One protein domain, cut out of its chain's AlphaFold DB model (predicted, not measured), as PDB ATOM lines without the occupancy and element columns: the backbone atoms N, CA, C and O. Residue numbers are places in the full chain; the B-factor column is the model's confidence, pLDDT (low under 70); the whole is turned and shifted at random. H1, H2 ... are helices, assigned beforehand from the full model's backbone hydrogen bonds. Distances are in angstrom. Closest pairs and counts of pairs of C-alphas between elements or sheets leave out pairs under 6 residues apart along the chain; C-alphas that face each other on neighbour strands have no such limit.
ATOM      1  N   PHE A   9      49.952  31.611  46.738       96.50
ATOM      2  CA  PHE A   9      50.732  31.869  45.522       96.50
ATOM      3  C   PHE A   9      49.980  31.494  44.246       96.50
ATOM      4  O   PHE A   9      50.055  32.211  43.250       96.50
ATOM      5  N   LEU A  10      49.225  30.390  44.266       95.75
ATOM      6  CA  LEU A  10      48.386  30.021  43.123       95.75
ATOM      7  C   LEU A  10      47.249  31.030  42.937       95.75
ATOM      8  O   LEU A  10      46.931  31.383  41.801       95.75
ATOM      9  N   LEU A  11      46.682  31.527  44.040       95.62
ATOM     10  CA  LEU A  11      45.694  32.602  44.013       95.62
ATOM     11  C   LEU A  11      46.279  33.888  43.417       95.62
ATOM     12  O   LEU A  11      45.664  34.478  42.532       95.62
ATOM     13  N   GLN A  12      47.482  34.282  43.841       96.19
ATOM     14  CA  GLN A  12      48.184  35.438  43.285       96.19
ATOM     15  C   GLN A  12      48.416  35.302  41.781       96.19
ATOM     16  O   GLN A  12      48.076  36.208  41.026       96.19
ATOM     17  N   ALA A  13      48.962  34.168  41.337       95.12
ATOM     18  CA  ALA A  13      49.218  33.927  39.920       95.12
ATOM     19  C   ALA A  13      47.924  33.986  39.089       95.12
ATOM     20  O   ALA A  13      47.918  34.551  37.998       95.12
ATOM     21  N   TYR A  14      46.823  33.447  39.623       94.38
ATOM     22  CA  TYR A  14      45.511  33.522  38.985       94.38
ATOM     23  C   TYR A  14      45.007  34.965  38.850       94.38
ATOM     24  O   TYR A  14      44.590  35.368  37.765       94.38
ATOM     25  N   MET A  15      45.058  35.743  39.935       94.50
ATOM     26  CA  MET A  15      44.591  37.131  39.943       94.50
ATOM     27  C   MET A  15      45.424  38.018  39.020       94.50
ATOM     28  O   MET A  15      44.846  38.764  38.235       94.50
ATOM     29  N   ASN A  16      46.752  37.890  39.063       93.75
ATOM     30  CA  ASN A  16      47.644  38.644  38.184       93.75
ATOM     31  C   ASN A  16      47.343  38.333  36.716       93.75
ATOM     32  O   ASN A  16      47.097  39.252  35.950       93.75
ATOM     33  N   GLY A  17      47.235  37.053  36.340       94.25
ATOM     34  CA  GLY A  17      46.928  36.685  34.955       94.25
ATOM     35  C   GLY A  17      45.581  37.226  34.457       94.25
ATOM     36  O   GLY A  17      45.465  37.605  33.295       94.25
ATOM     37  N   TYR A  18      44.564  37.291  35.323       93.38
ATOM     38  CA  TYR A  18      43.278  37.903  34.979       93.38
ATOM     39  C   TYR A  18      43.381  39.426  34.813       93.38
ATOM     40  O   TYR A  18      42.866  39.966  33.836       93.38
ATOM     41  N   VAL A  19      44.042  40.109  35.752       93.81
ATOM     42  CA  VAL A  19      44.217  41.569  35.718       93.81
ATOM     43  C   VAL A  19      45.072  41.991  34.529       93.81
ATOM     44  O   VAL A  19      44.689  42.920  33.827       93.81
ATOM     45  N   ASP A  20      46.164  41.281  34.251       93.44
ATOM     46  CA  ASP A  20      47.042  41.542  33.109       93.44
ATOM     47  C   ASP A  20      46.270  41.429  31.790       93.44
ATOM     48  O   ASP A  20      46.313  42.341  30.967       93.44
ATOM     49  N   TYR A  21      45.484  40.357  31.622       94.38
ATOM     50  CA  TYR A  21      44.633  40.186  30.443       94.38
ATOM     51  C   TYR A  21      43.581  41.295  30.319       94.38
ATOM     52  O   TYR A  21      43.364  41.831  29.233       94.38
ATOM     53  N   TYR A  22      42.917  41.653  31.420       94.44
ATOM     54  CA  TYR A  22      41.910  42.711  31.401       94.44
ATOM     55  C   TYR A  22      42.525  44.066  31.030       94.44
ATOM     56  O   TYR A  22      41.972  44.775  30.190       94.44
ATOM     57  N   ASN A  23      43.664  44.406  31.635       93.00
ATOM     58  CA  ASN A  23      44.425  45.617  31.351       93.00
ATOM     59  C   ASN A  23      44.820  45.692  29.870       93.00
ATOM     60  O   ASN A  23      44.613  46.723  29.237       93.00
ATOM     61  N   GLU A  24      45.320  44.592  29.299       94.38
ATOM     62  CA  GLU A  24      45.694  44.517  27.881       94.38
ATOM     63  C   GLU A  24      44.493  44.752  26.953       94.38
ATOM     64  O   GLU A  24      44.591  45.516  25.996       94.38
ATOM     65  N   VAL A  25      43.346  44.132  27.244       96.06
ATOM     66  CA  VAL A  25      42.144  44.227  26.397       96.06
ATOM     67  C   VAL A  25      41.454  45.589  26.493       96.06
ATOM     68  O   VAL A  25      40.872  46.042  25.509       96.06
ATOM     69  N   ASN A  26      41.485  46.228  27.664       94.81
ATOM     70  CA  ASN A  26      40.766  47.482  27.923       94.81
ATOM     71  C   ASN A  26      41.676  48.720  27.919       94.81
ATOM     72  O   ASN A  26      41.191  49.818  28.178       94.81
ATOM     73  N   GLU A  27      42.973  48.558  27.638       91.75
ATOM     74  CA  GLU A  27      43.985  49.624  27.713       91.75
ATOM     75  C   GLU A  27      44.031  50.323  29.094       91.75
ATOM     76  O   GLU A  27      44.354  51.506  29.216       91.75
ATOM     77  N   GLU A  28      43.727  49.576  30.160       88.31
ATOM     78  CA  GLU A  28      43.826  50.029  31.549       88.31
ATOM     79  C   GLU A  28      45.184  49.625  32.151       88.31
ATOM     80  O   GLU A  28      45.775  48.627  31.755       88.31
ATOM     81  N   GLN A  29      45.721  50.396  33.104       78.25
ATOM     82  CA  GLN A  29      47.018  50.079  33.742       78.25
ATOM     83  C   GLN A  29      46.901  49.613  35.195       78.25
ATOM     84  O   GLN A  29      47.801  48.959  35.708       78.25
ATOM     85  N   ASN A  30      45.808  49.965  35.870       81.00
ATOM     86  CA  ASN A  30      45.616  49.725  37.301       81.00
ATOM     87  C   ASN A  30      44.220  49.168  37.569       81.00
ATOM     88  O   ASN A  30      43.584  49.533  38.560       81.00
ATOM     89  N   TYR A  31      43.713  48.338  36.657       80.81
ATOM     90  CA  TYR A  31      42.449  47.669  36.891       80.81
ATOM     91  C   TYR A  31      42.543  46.808  38.153       80.81
ATOM     92  O   TYR A  31      43.522  46.090  38.368       80.81
ATOM     93  N   PHE A  32      41.465  46.844  38.938       87.00
ATOM     94  CA  PHE A  32      41.278  46.093  40.178       87.00
ATOM     95  C   PHE A  32      42.030  46.645  41.403       87.00
ATOM     96  O   PHE A  32      42.858  47.544  41.325       87.00
ATOM     97  N   PHE A  33      41.693  46.115  42.580       93.25
ATOM     98  CA  PHE A  33      42.142  46.645  43.874       93.25
ATOM     99  C   PHE A  33      43.550  46.180  44.298       93.25
ATOM    100  O   PHE A  33      44.003  46.507  45.396       93.25
ATOM    101  N   LEU A  34      44.233  45.362  43.486       93.56
ATOM    102  CA  LEU A  34      45.482  44.694  43.887       93.56
ATOM    103  C   LEU A  34      46.619  45.659  44.252       93.56
ATOM    104  O   LEU A  34      47.297  45.363  45.237       93.56
ATOM    105  N   PRO A  35      46.846  46.789  43.548       93.62
ATOM    106  CA  PRO A  35      47.866  47.753  43.961       93.62
ATOM    107  C   PRO A  35      47.586  48.342  45.352       93.62
ATOM    108  O   PRO A  35      48.469  48.370  46.203       93.62
ATOM    109  N   GLN A  36      46.337  48.729  45.629       95.06
ATOM    110  CA  GLN A  36      45.945  49.286  46.927       95.06
ATOM    111  C   GLN A  36      46.006  48.225  48.032       95.06
ATOM    112  O   GLN A  36      46.411  48.511  49.156       95.06
ATOM    113  N   PHE A  37      45.649  46.980  47.713       96.19
ATOM    114  CA  PHE A  37      45.761  45.865  48.648       96.19
ATOM    115  C   PHE A  37      47.220  45.496  48.945       96.19
ATOM    116  O   PHE A  37      47.561  45.197  50.087       96.19
ATOM    117  N   GLN A  38      48.113  45.574  47.956       96.44
ATOM    118  CA  GLN A  38      49.554  45.415  48.163       96.44
ATOM    119  C   GLN A  38      50.082  46.446  49.172       96.44
ATOM    120  O   GLN A  38      50.747  46.067  50.140       96.44
ATOM    121  N   GLU A  39      49.748  47.725  48.982       95.25
ATOM    122  CA  GLU A  39      50.126  48.807  49.902       95.25
ATOM    123  C   GLU A  39      49.535  48.602  51.303       95.25
ATOM    124  O   GLU A  39      50.232  48.771  52.309       95.25
ATOM    125  N   TYR A  40      48.268  48.179  51.382       96.56
ATOM    126  CA  TYR A  40      47.597  47.843  52.636       96.56
ATOM    127  C   TYR A  40      48.362  46.778  53.427       96.56
ATOM    128  O   TYR A  40      48.690  46.980  54.598       96.56
ATOM    129  N   ILE A  41      48.704  45.663  52.776       97.56
ATOM    130  CA  ILE A  41      49.437  44.557  53.398       97.56
ATOM    131  C   ILE A  41      50.830  45.010  53.850       97.56
ATOM    132  O   ILE A  41      51.221  44.744  54.989       97.56
ATOM    133  N   GLN A  42      51.568  45.742  53.013       97.00
ATOM    134  CA  GLN A  42      52.880  46.282  53.386       97.00
ATOM    135  C   GLN A  42      52.797  47.182  54.622       97.00
ATOM    136  O   GLN A  42      53.569  47.005  55.568       97.00
ATOM    137  N   LYS A  43      51.818  48.091  54.667       95.75
ATOM    138  CA  LYS A  43      51.586  48.973  55.817       95.75
ATOM    139  C   LYS A  43      51.216  48.183  57.071       95.75
ATOM    140  O   LYS A  43      51.784  48.433  58.135       95.75
ATOM    141  N   ARG A  44      50.300  47.217  56.957       95.44
ATOM    142  CA  ARG A  44      49.807  46.412  58.086       95.44
ATOM    143  C   ARG A  44      50.914  45.590  58.740       95.44
ATOM    144  O   ARG A  44      51.001  45.548  59.964       95.44
ATOM    145  N   PHE A  45      51.795  44.997  57.938       95.81
ATOM    146  CA  PHE A  45      52.916  44.190  58.428       95.81
ATOM    147  C   PHE A  45      54.226  44.976  58.597       95.81
ATOM    148  O   PHE A  45      55.242  44.382  58.957       95.81
ATOM    149  N   LYS A  46      54.214  46.302  58.378       96.00
ATOM    150  CA  LYS A  46      55.387  47.196  58.460       96.00
ATOM    151  C   LYS A  46      56.561  46.716  57.596       96.00
ATOM    152  O   LYS A  46      57.709  46.688  58.035       96.00
ATOM    153  N   ILE A  47      56.254  46.310  56.368       94.50
ATOM    154  CA  ILE A  47      57.217  45.808  55.390       94.50
ATOM    155  C   ILE A  47      57.488  46.900  54.351       94.50
ATOM    156  O   ILE A  47      56.596  47.269  53.597       94.50
ATOM    157  N   GLU A  48      58.732  47.373  54.274       88.81
ATOM    158  CA  GLU A  48      59.158  48.404  53.304       88.81
ATOM    159  C   GLU A  48      59.779  47.811  52.025       88.81
ATOM    160  O   GLU A  48      60.041  48.507  51.048       88.81
ATOM    161  N   SER A  49      60.032  46.502  52.019       88.06
ATOM    162  CA  SER A  49      60.619  45.786  50.881       88.06
ATOM    163  C   SER A  49      59.609  45.497  49.763       88.06
ATOM    164  O   SER A  49      58.403  45.450  50.000       88.06
ATOM    165  N   THR A  50      60.112  45.157  48.574       90.00
ATOM    166  CA  THR A  50      59.346  44.822  47.357       90.00
ATOM    167  C   THR A  50      58.676  43.438  47.369       90.00
ATOM    168  O   THR A  50      58.307  42.919  46.316       90.00
ATOM    169  N   HIS A  51      58.521  42.812  48.539       95.12
ATOM    170  CA  HIS A  51      57.817  41.537  48.647       95.12
ATOM    171  C   HIS A  51      56.340  41.709  48.294       95.12
ATOM    172  O   HIS A  51      55.669  42.633  48.758       95.12
ATOM    173  N   SER A  52      55.821  40.781  47.502       96.75
ATOM    174  CA  SER A  52      54.404  40.752  47.166       96.75
ATOM    175  C   SER A  52      53.541  40.385  48.377       96.75
ATOM    176  O   SER A  52      54.003  39.724  49.311       96.75
ATOM    177  N   TRP A  53      52.262  40.753  48.343       97.56
ATOM    178  CA  TRP A  53      51.297  40.441  49.395       97.56
ATOM    179  C   TRP A  53      51.249  38.939  49.706       97.56
ATOM    180  O   TRP A  53      51.184  38.569  50.872       97.56
ATOM    181  N   ALA A  54      51.377  38.063  48.703       97.69
ATOM    182  CA  ALA A  54      51.383  36.616  48.916       97.69
ATOM    183  C   ALA A  54      52.622  36.155  49.695       97.69
ATOM    184  O   ALA A  54      52.503  35.326  50.594       97.69
ATOM    185  N   GLN A  55      53.798  36.721  49.398       98.06
ATOM    186  CA  GLN A  55      55.029  36.433  50.143       98.06
ATOM    187  C   GLN A  55      54.926  36.922  51.588       98.06
ATOM    188  O   GLN A  55      55.304  36.192  52.500       98.06
ATOM    189  N   ILE A  56      54.389  38.127  51.800       98.06
ATOM    190  CA  ILE A  56      54.198  38.686  53.141       98.06
ATOM    191  C   ILE A  56      53.227  37.805  53.935       98.06
ATOM    192  O   ILE A  56      53.574  37.338  55.014       98.06
ATOM    193  N   ILE A  57      52.046  37.503  53.393       97.94
ATOM    194  CA  ILE A  57      51.041  36.673  54.074       97.94
ATOM    195  C   ILE A  57      51.589  35.274  54.368       97.94
ATOM    196  O   ILE A  57      51.450  34.783  55.487       97.94
ATOM    197  N   SER A  58      52.255  34.650  53.393       97.88
ATOM    198  CA  SER A  58      52.875  33.336  53.573       97.88
ATOM    199  C   SER A  58      53.951  33.346  54.657       97.88
ATOM    200  O   SER A  58      54.059  32.365  55.381       97.88
ATOM    201  N   PHE A  59      54.731  34.422  54.787       97.06
ATOM    202  CA  PHE A  59      55.776  34.533  55.808       97.06
ATOM    203  C   PHE A  59      55.208  34.529  57.235       97.06
ATOM    204  O   PHE A  59      55.823  33.972  58.140       97.06
ATOM    205  N   TYR A  60      54.026  35.120  57.432       96.56
ATOM    206  CA  TYR A  60      53.332  35.162  58.724       96.56
ATOM    207  C   TYR A  60      52.361  33.991  58.948       96.56
ATOM    208  O   TYR A  60      51.597  34.019  59.912       96.56
ATOM    209  N   SER A  61      52.375  32.978  58.082       97.19
ATOM    210  CA  SER A  61      51.480  31.819  58.156       97.19
ATOM    211  C   SER A  61      52.271  30.528  58.351       97.19
ATOM    212  O   SER A  61      53.366  30.367  57.816       97.19
ATOM    213  N   SER A  62      51.707  29.572  59.081       95.62
ATOM    214  CA  SER A  62      52.355  28.287  59.386       95.62
ATOM    215  C   SER A  62      52.166  27.247  58.278       95.62
ATOM    216  O   SER A  62      52.825  26.208  58.283       95.62
ATOM    217  N   SER A  63      51.242  27.486  57.342       96.38
ATOM    218  CA  SER A  63      50.952  26.599  56.211       96.38
ATOM    219  C   SER A  63      50.381  27.358  55.010       96.38
ATOM    220  O   SER A  63      49.861  28.465  55.156       96.38
ATOM    221  N   ASP A  64      50.422  26.732  53.829       93.25
ATOM    222  CA  ASP A  64      49.801  27.252  52.600       93.25
ATOM    223  C   ASP A  64      48.286  27.476  52.756       93.25
ATOM    224  O   ASP A  64      47.748  28.451  52.232       93.25
ATOM    225  N   GLU A  65      47.600  26.594  53.490       95.81
ATOM    226  CA  GLU A  65      46.163  26.703  53.760       95.81
ATOM    227  C   GLU A  65      45.854  27.859  54.714       95.81
ATOM    228  O   GLU A  65      44.937  28.640  54.466       95.81
ATOM    229  N   GLU A  66      46.656  28.024  55.768       97.62
ATOM    230  CA  GLU A  66      46.540  29.177  56.663       97.62
ATOM    231  C   GLU A  66      46.790  30.486  55.911       97.62
ATOM    232  O   GLU A  66      46.005  31.419  56.056       97.62
ATOM    233  N   ALA A  67      47.810  30.541  55.049       98.12
ATOM    234  CA  ALA A  67      48.099  31.717  54.230       98.12
ATOM    235  C   ALA A  67      46.949  32.043  53.268       98.12
ATOM    236  O   ALA A  67      46.582  33.206  53.088       98.12
ATOM    237  N   PHE A  68      46.350  31.012  52.670       97.12
ATOM    238  CA  PHE A  68      45.190  31.158  51.801       97.12
ATOM    239  C   PHE A  68      43.979  31.715  52.562       97.12
ATOM    240  O   PHE A  68      43.348  32.658  52.098       97.12
ATOM    241  N   ASN A  69      43.686  31.205  53.759       97.56
ATOM    242  CA  ASN A  69      42.595  31.720  54.593       97.56
ATOM    243  C   ASN A  69      42.892  33.130  55.129       97.56
ATOM    244  O   ASN A  69      42.002  33.980  55.189       97.56
ATOM    245  N   ALA A  70      44.149  33.406  55.483       98.25
ATOM    246  CA  ALA A  70      44.589  34.716  55.942       98.25
ATOM    247  C   ALA A  70      44.395  35.789  54.866       98.25
ATOM    248  O   ALA A  70      43.998  36.897  55.216       98.25
ATOM    249  N   PHE A  71      44.603  35.460  53.584       98.25
ATOM    250  CA  PHE A  71      44.292  36.365  52.475       98.25
ATOM    251  C   PHE A  71      42.845  36.860  52.527       98.25
ATOM    252  O   PHE A  71      42.632  38.066  52.486       98.25
ATOM    253  N   TYR A  72      41.863  35.962  52.663       97.50
ATOM    254  CA  TYR A  72      40.452  36.366  52.671       97.50
ATOM    255  C   TYR A  72      40.101  37.214  53.889       97.50
ATOM    256  O   TYR A  72      39.458  38.243  53.739       97.50
ATOM    257  N   ARG A  73      40.613  36.864  55.075       98.25
ATOM    258  CA  ARG A  73      40.430  37.701  56.271       98.25
ATOM    259  C   ARG A  73      41.013  39.106  56.086       98.25
ATOM    260  O   ARG A  73      40.373  40.083  56.444       98.25
ATOM    261  N   LEU A  74      42.226  39.209  55.544       98.25
ATOM    262  CA  LEU A  74      42.875  40.500  55.296       98.25
ATOM    263  C   LEU A  74      42.155  41.300  54.205       98.25
ATOM    264  O   LEU A  74      42.159  42.527  54.244       98.25
ATOM    265  N   LEU A  75      41.553  40.616  53.231       97.62
ATOM    266  CA  LEU A  75      40.724  41.236  52.204       97.62
ATOM    267  C   LEU A  75      39.434  41.810  52.798       97.62
ATOM    268  O   LEU A  75      39.078  42.937  52.462       97.62
ATOM    269  N   ASP A  76      38.769  41.074  53.690       97.38
ATOM    270  CA  ASP A  76      37.577  41.558  54.393       97.38
ATOM    271  C   ASP A  76      37.907  42.816  55.208       97.38
ATOM    272  O   ASP A  76      37.250  43.841  55.046       97.38
ATOM    273  N   GLU A  77      38.994  42.787  55.987       97.06
ATOM    274  CA  GLU A  77      39.477  43.950  56.748       97.06
ATOM    275  C   GLU A  77      39.801  45.146  55.834       97.06
ATOM    276  O   GLU A  77      39.409  46.277  56.119       97.06
ATOM    277  N   PHE A  78      40.475  44.909  54.703       96.31
ATOM    278  CA  PHE A  78      40.777  45.947  53.713       96.31
ATOM    279  C   PHE A  78      39.507  46.604  53.152       96.31
ATOM    280  O   PHE A  78      39.449  47.828  53.005       96.31
ATOM    281  N   ILE A  79      38.483  45.804  52.841       93.81
ATOM    282  CA  ILE A  79      37.203  46.303  52.330       93.81
ATOM    283  C   ILE A  79      36.466  47.077  53.425       93.81
ATOM    284  O   ILE A  79      35.949  48.161  53.157       93.81
ATOM    285  N   GLU A  80      36.427  46.562  54.653       93.69
ATOM    286  CA  GLU A  80      35.791  47.235  55.788       93.69
ATOM    287  C   GLU A  80      36.416  48.610  56.051       93.69
ATOM    288  O   GLU A  80      35.688  49.605  56.094       93.69
ATOM    289  N   GLU A  81      37.750  48.695  56.110       90.69
ATOM    290  CA  GLU A  81      38.475  49.961  56.282       90.69
ATOM    291  C   GLU A  81      38.176  50.952  55.145       90.69
ATOM    292  O   GLU A  81      37.946  52.141  55.388       90.69
ATOM    293  N   ALA A  82      38.115  50.478  53.897       84.00
ATOM    294  CA  ALA A  82      37.774  51.324  52.756       84.00
ATOM    295  C   ALA A  82      36.354  51.907  52.879       84.00
ATOM    296  O   ALA A  82      36.144  53.099  52.634       84.00
ATOM    297  N   VAL A  83      35.382  51.095  53.304       84.31
ATOM    298  CA  VAL A  83      33.992  51.540  53.462       84.31
ATOM    299  C   VAL A  83      33.840  52.491  54.657       84.31
ATOM    300  O   VAL A  83      33.085  53.465  54.574       84.31
ATOM    301  N   GLU A  84      34.547  52.263  55.766       82.62
ATOM    302  CA  GLU A  84      34.549  53.181  56.915       82.62
ATOM    303  C   GLU A  84      35.080  54.571  56.552       82.62
ATOM    304  O   GLU A  84      34.478  55.587  56.925       82.62
ATOM    305  N   ILE A  85      36.151  54.640  55.757       76.69
ATOM    306  CA  ILE A  85      36.690  55.907  55.249       76.69
ATOM    307  C   ILE A  85      35.645  56.632  54.391       76.69
ATOM    308  O   ILE A  85      35.437  57.836  54.564       76.69
ATOM    309  N   THR A  86      34.937  55.923  53.503       78.25
ATOM    310  CA  THR A  86      33.874  56.525  52.677       78.25
ATOM    311  C   THR A  86      32.748  57.105  53.535       78.25
ATOM    312  O   THR A  86      32.397  58.273  53.371       78.25
ATOM    313  N   ARG A  87      32.237  56.339  54.508       78.19
ATOM    314  CA  ARG A  87      31.166  56.793  55.420       78.19
ATOM    315  C   ARG A  87      31.571  58.027  56.227       78.19
ATOM    316  O   ARG A  87      30.764  58.938  56.431       78.19
ATOM    317  N   THR A  88      32.823  58.070  56.673       77.25
ATOM    318  CA  THR A  88      33.365  59.205  57.429       77.25
ATOM    319  C   THR A  88      33.461  60.449  56.547       77.25
ATOM    320  O   THR A  88      33.011  61.522  56.944       77.25
ATOM    321  N   ASN A  89      33.967  60.311  55.321       71.88
ATOM    322  CA  ASN A  89      34.114  61.431  54.391       71.88
ATOM    323  C   ASN A  89      32.769  62.050  53.985       71.88
ATOM    324  O   ASN A  89      32.666  63.274  53.884       71.88
ATOM    325  N   ASP A  90      31.730  61.238  53.806       72.00
ATOM    326  CA  ASP A  90      30.384  61.743  53.516       72.00
ATOM    327  C   ASP A  90      29.772  62.472  54.722       72.00
ATOM    328  O   ASP A  90      29.127  63.511  54.564       72.00
ATOM    329  N   SER A  91      30.065  62.006  55.939       71.44
ATOM    330  CA  SER A  91      29.656  62.682  57.176       71.44
ATOM    331  C   SER A  91      30.349  64.042  57.354       71.44
ATOM    332  O   SER A  91      29.720  64.997  57.806       71.44
ATOM    333  N   LEU A  92      31.622  64.173  56.947       65.00
ATOM    334  CA  LEU A  92      32.392  65.424  57.020       65.00
ATOM    335  C   LEU A  92      31.963  66.470  55.971       65.00
ATOM    336  O   LEU A  92      32.047  67.672  56.224       65.00
ATOM    337  N   LYS A  93      31.455  66.058  54.804       59.97
ATOM    338  CA  LYS A  93      30.936  67.002  53.793       59.97
ATOM    339  C   LYS A  93      29.678  67.738  54.265       59.97
ATOM    340  O   LYS A  93      29.496  68.906  53.929       59.97
ATOM    341  N   HIS A  94      28.848  67.100  55.092       58.16
ATOM    342  CA  HIS A  94      27.628  67.714  55.628       58.16
ATOM    343  C   HIS A  94      27.873  68.791  56.698       58.16
ATOM    344  O   HIS A  94      26.999  69.629  56.906       58.16
ATOM    345  N   ILE A  95      29.046  68.823  57.344       60.31
ATOM    346  CA  ILE A  95      29.386  69.835  58.365       60.31
ATOM    347  C   ILE A  95      30.127  71.063  57.814       60.31
ATOM    348  O   ILE A  95      30.137  72.089  58.485       60.31
TER     349      ILE A  95
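AT A GLANCE: This is residues 9 to 95 of the 102 residues of an uncharacterized protein of Paenibacillus sp. FSL H7-0331 (UniProt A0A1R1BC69). Two longer helices, H1 and H4, spread from their first ends as a loose V, and the short helices H2 and H3 pack on the first part of H4, H3 on residues 64 to 71 and H2 on residues 74 to 78. The last stretch of H4, residues 80 to 95, sticks out as a bare arm, while the link after H1 folds back from the far end of that helix toward H2. The printed part has 87 residues with four named helices in the order H1, H2, H3, H4 and no named strand; its class is all helix. It is loose, with a radius of gyration of the C-alphas of 15.2 A, and spans 47 by 36 by 23 A.

HOW THE PARTS SIT: Start at residues 9 to 26, H1; with residues 9 to 12 alone it only just touches H3, residues 53 to 59, with 3 pairs of C-alphas within 8 A. Their closest C-alphas are those of Phe 9 and Ala 54, 5.9 A apart, and the tilt is shallow at 6 degrees, opposite ways. H1 is apart from H2, residues 34 to 45. Look next at Gln 38 and Trp 53, whose C-alphas, 5.4 A apart, are the closest of H2 and H3; these helices touch and run the same way at a shallow tilt of 33 degrees, only just short of steep. H4, residues 64 to 95, touches H3 with residues 64 to 71 alone, closest at the C-alphas of Ser 58 and Ala 67, 5.1 A, at a steep tilt of 50 degrees, opposite ways. Residues 37 to 41 of H2 touch residues 74 to 78 of H4, about perpendicular at 80 degrees; the closest C-alphas, of Phe 37 and Phe 78, are 7.1 A apart. H1 and H4 are close but not clearly touching, with the C-alphas of Leu 11 and Phe 68 7.9 A apart, and run the same way at a steep tilt of 50 degrees. The helix packing is part aligned, part crossed: of 4 touching pairs, 2 are at a shallow tilt. Every O i to N i+4 pair is within hydrogen-bond range in H1, H2 and H3; in H4 it is 25 of 28.

IN THESE COORDINATES: Find C-alpha 9 at (50.732, 31.869, 45.522); from there H1 runs 25.6 A to Asn 26. H2 goes from C-alpha 34 at (45.482, 44.694, 43.887) to Phe 45, 16.3 A, and H3 from Trp 53 to Phe 59, 9.8 A. H4 runs 47.6 A from Asp 64 to C-alpha 95 at (29.386, 69.835, 58.365).

THE WHOLE: The two C-alphas farthest apart, of Ser 63 and Ile 95, are 48.4 A from each other. Without residues 80 to 95, which stand free, the body spans 38 by 23 by 23 A. The printed part has no cut; the link from H3 to H4 is tight, and those from H1 to H2 and from H2 to H3 are short. In this predicted model the mean pLDDT of the printed part is 91.1, and residues 92 to 95 are under 70.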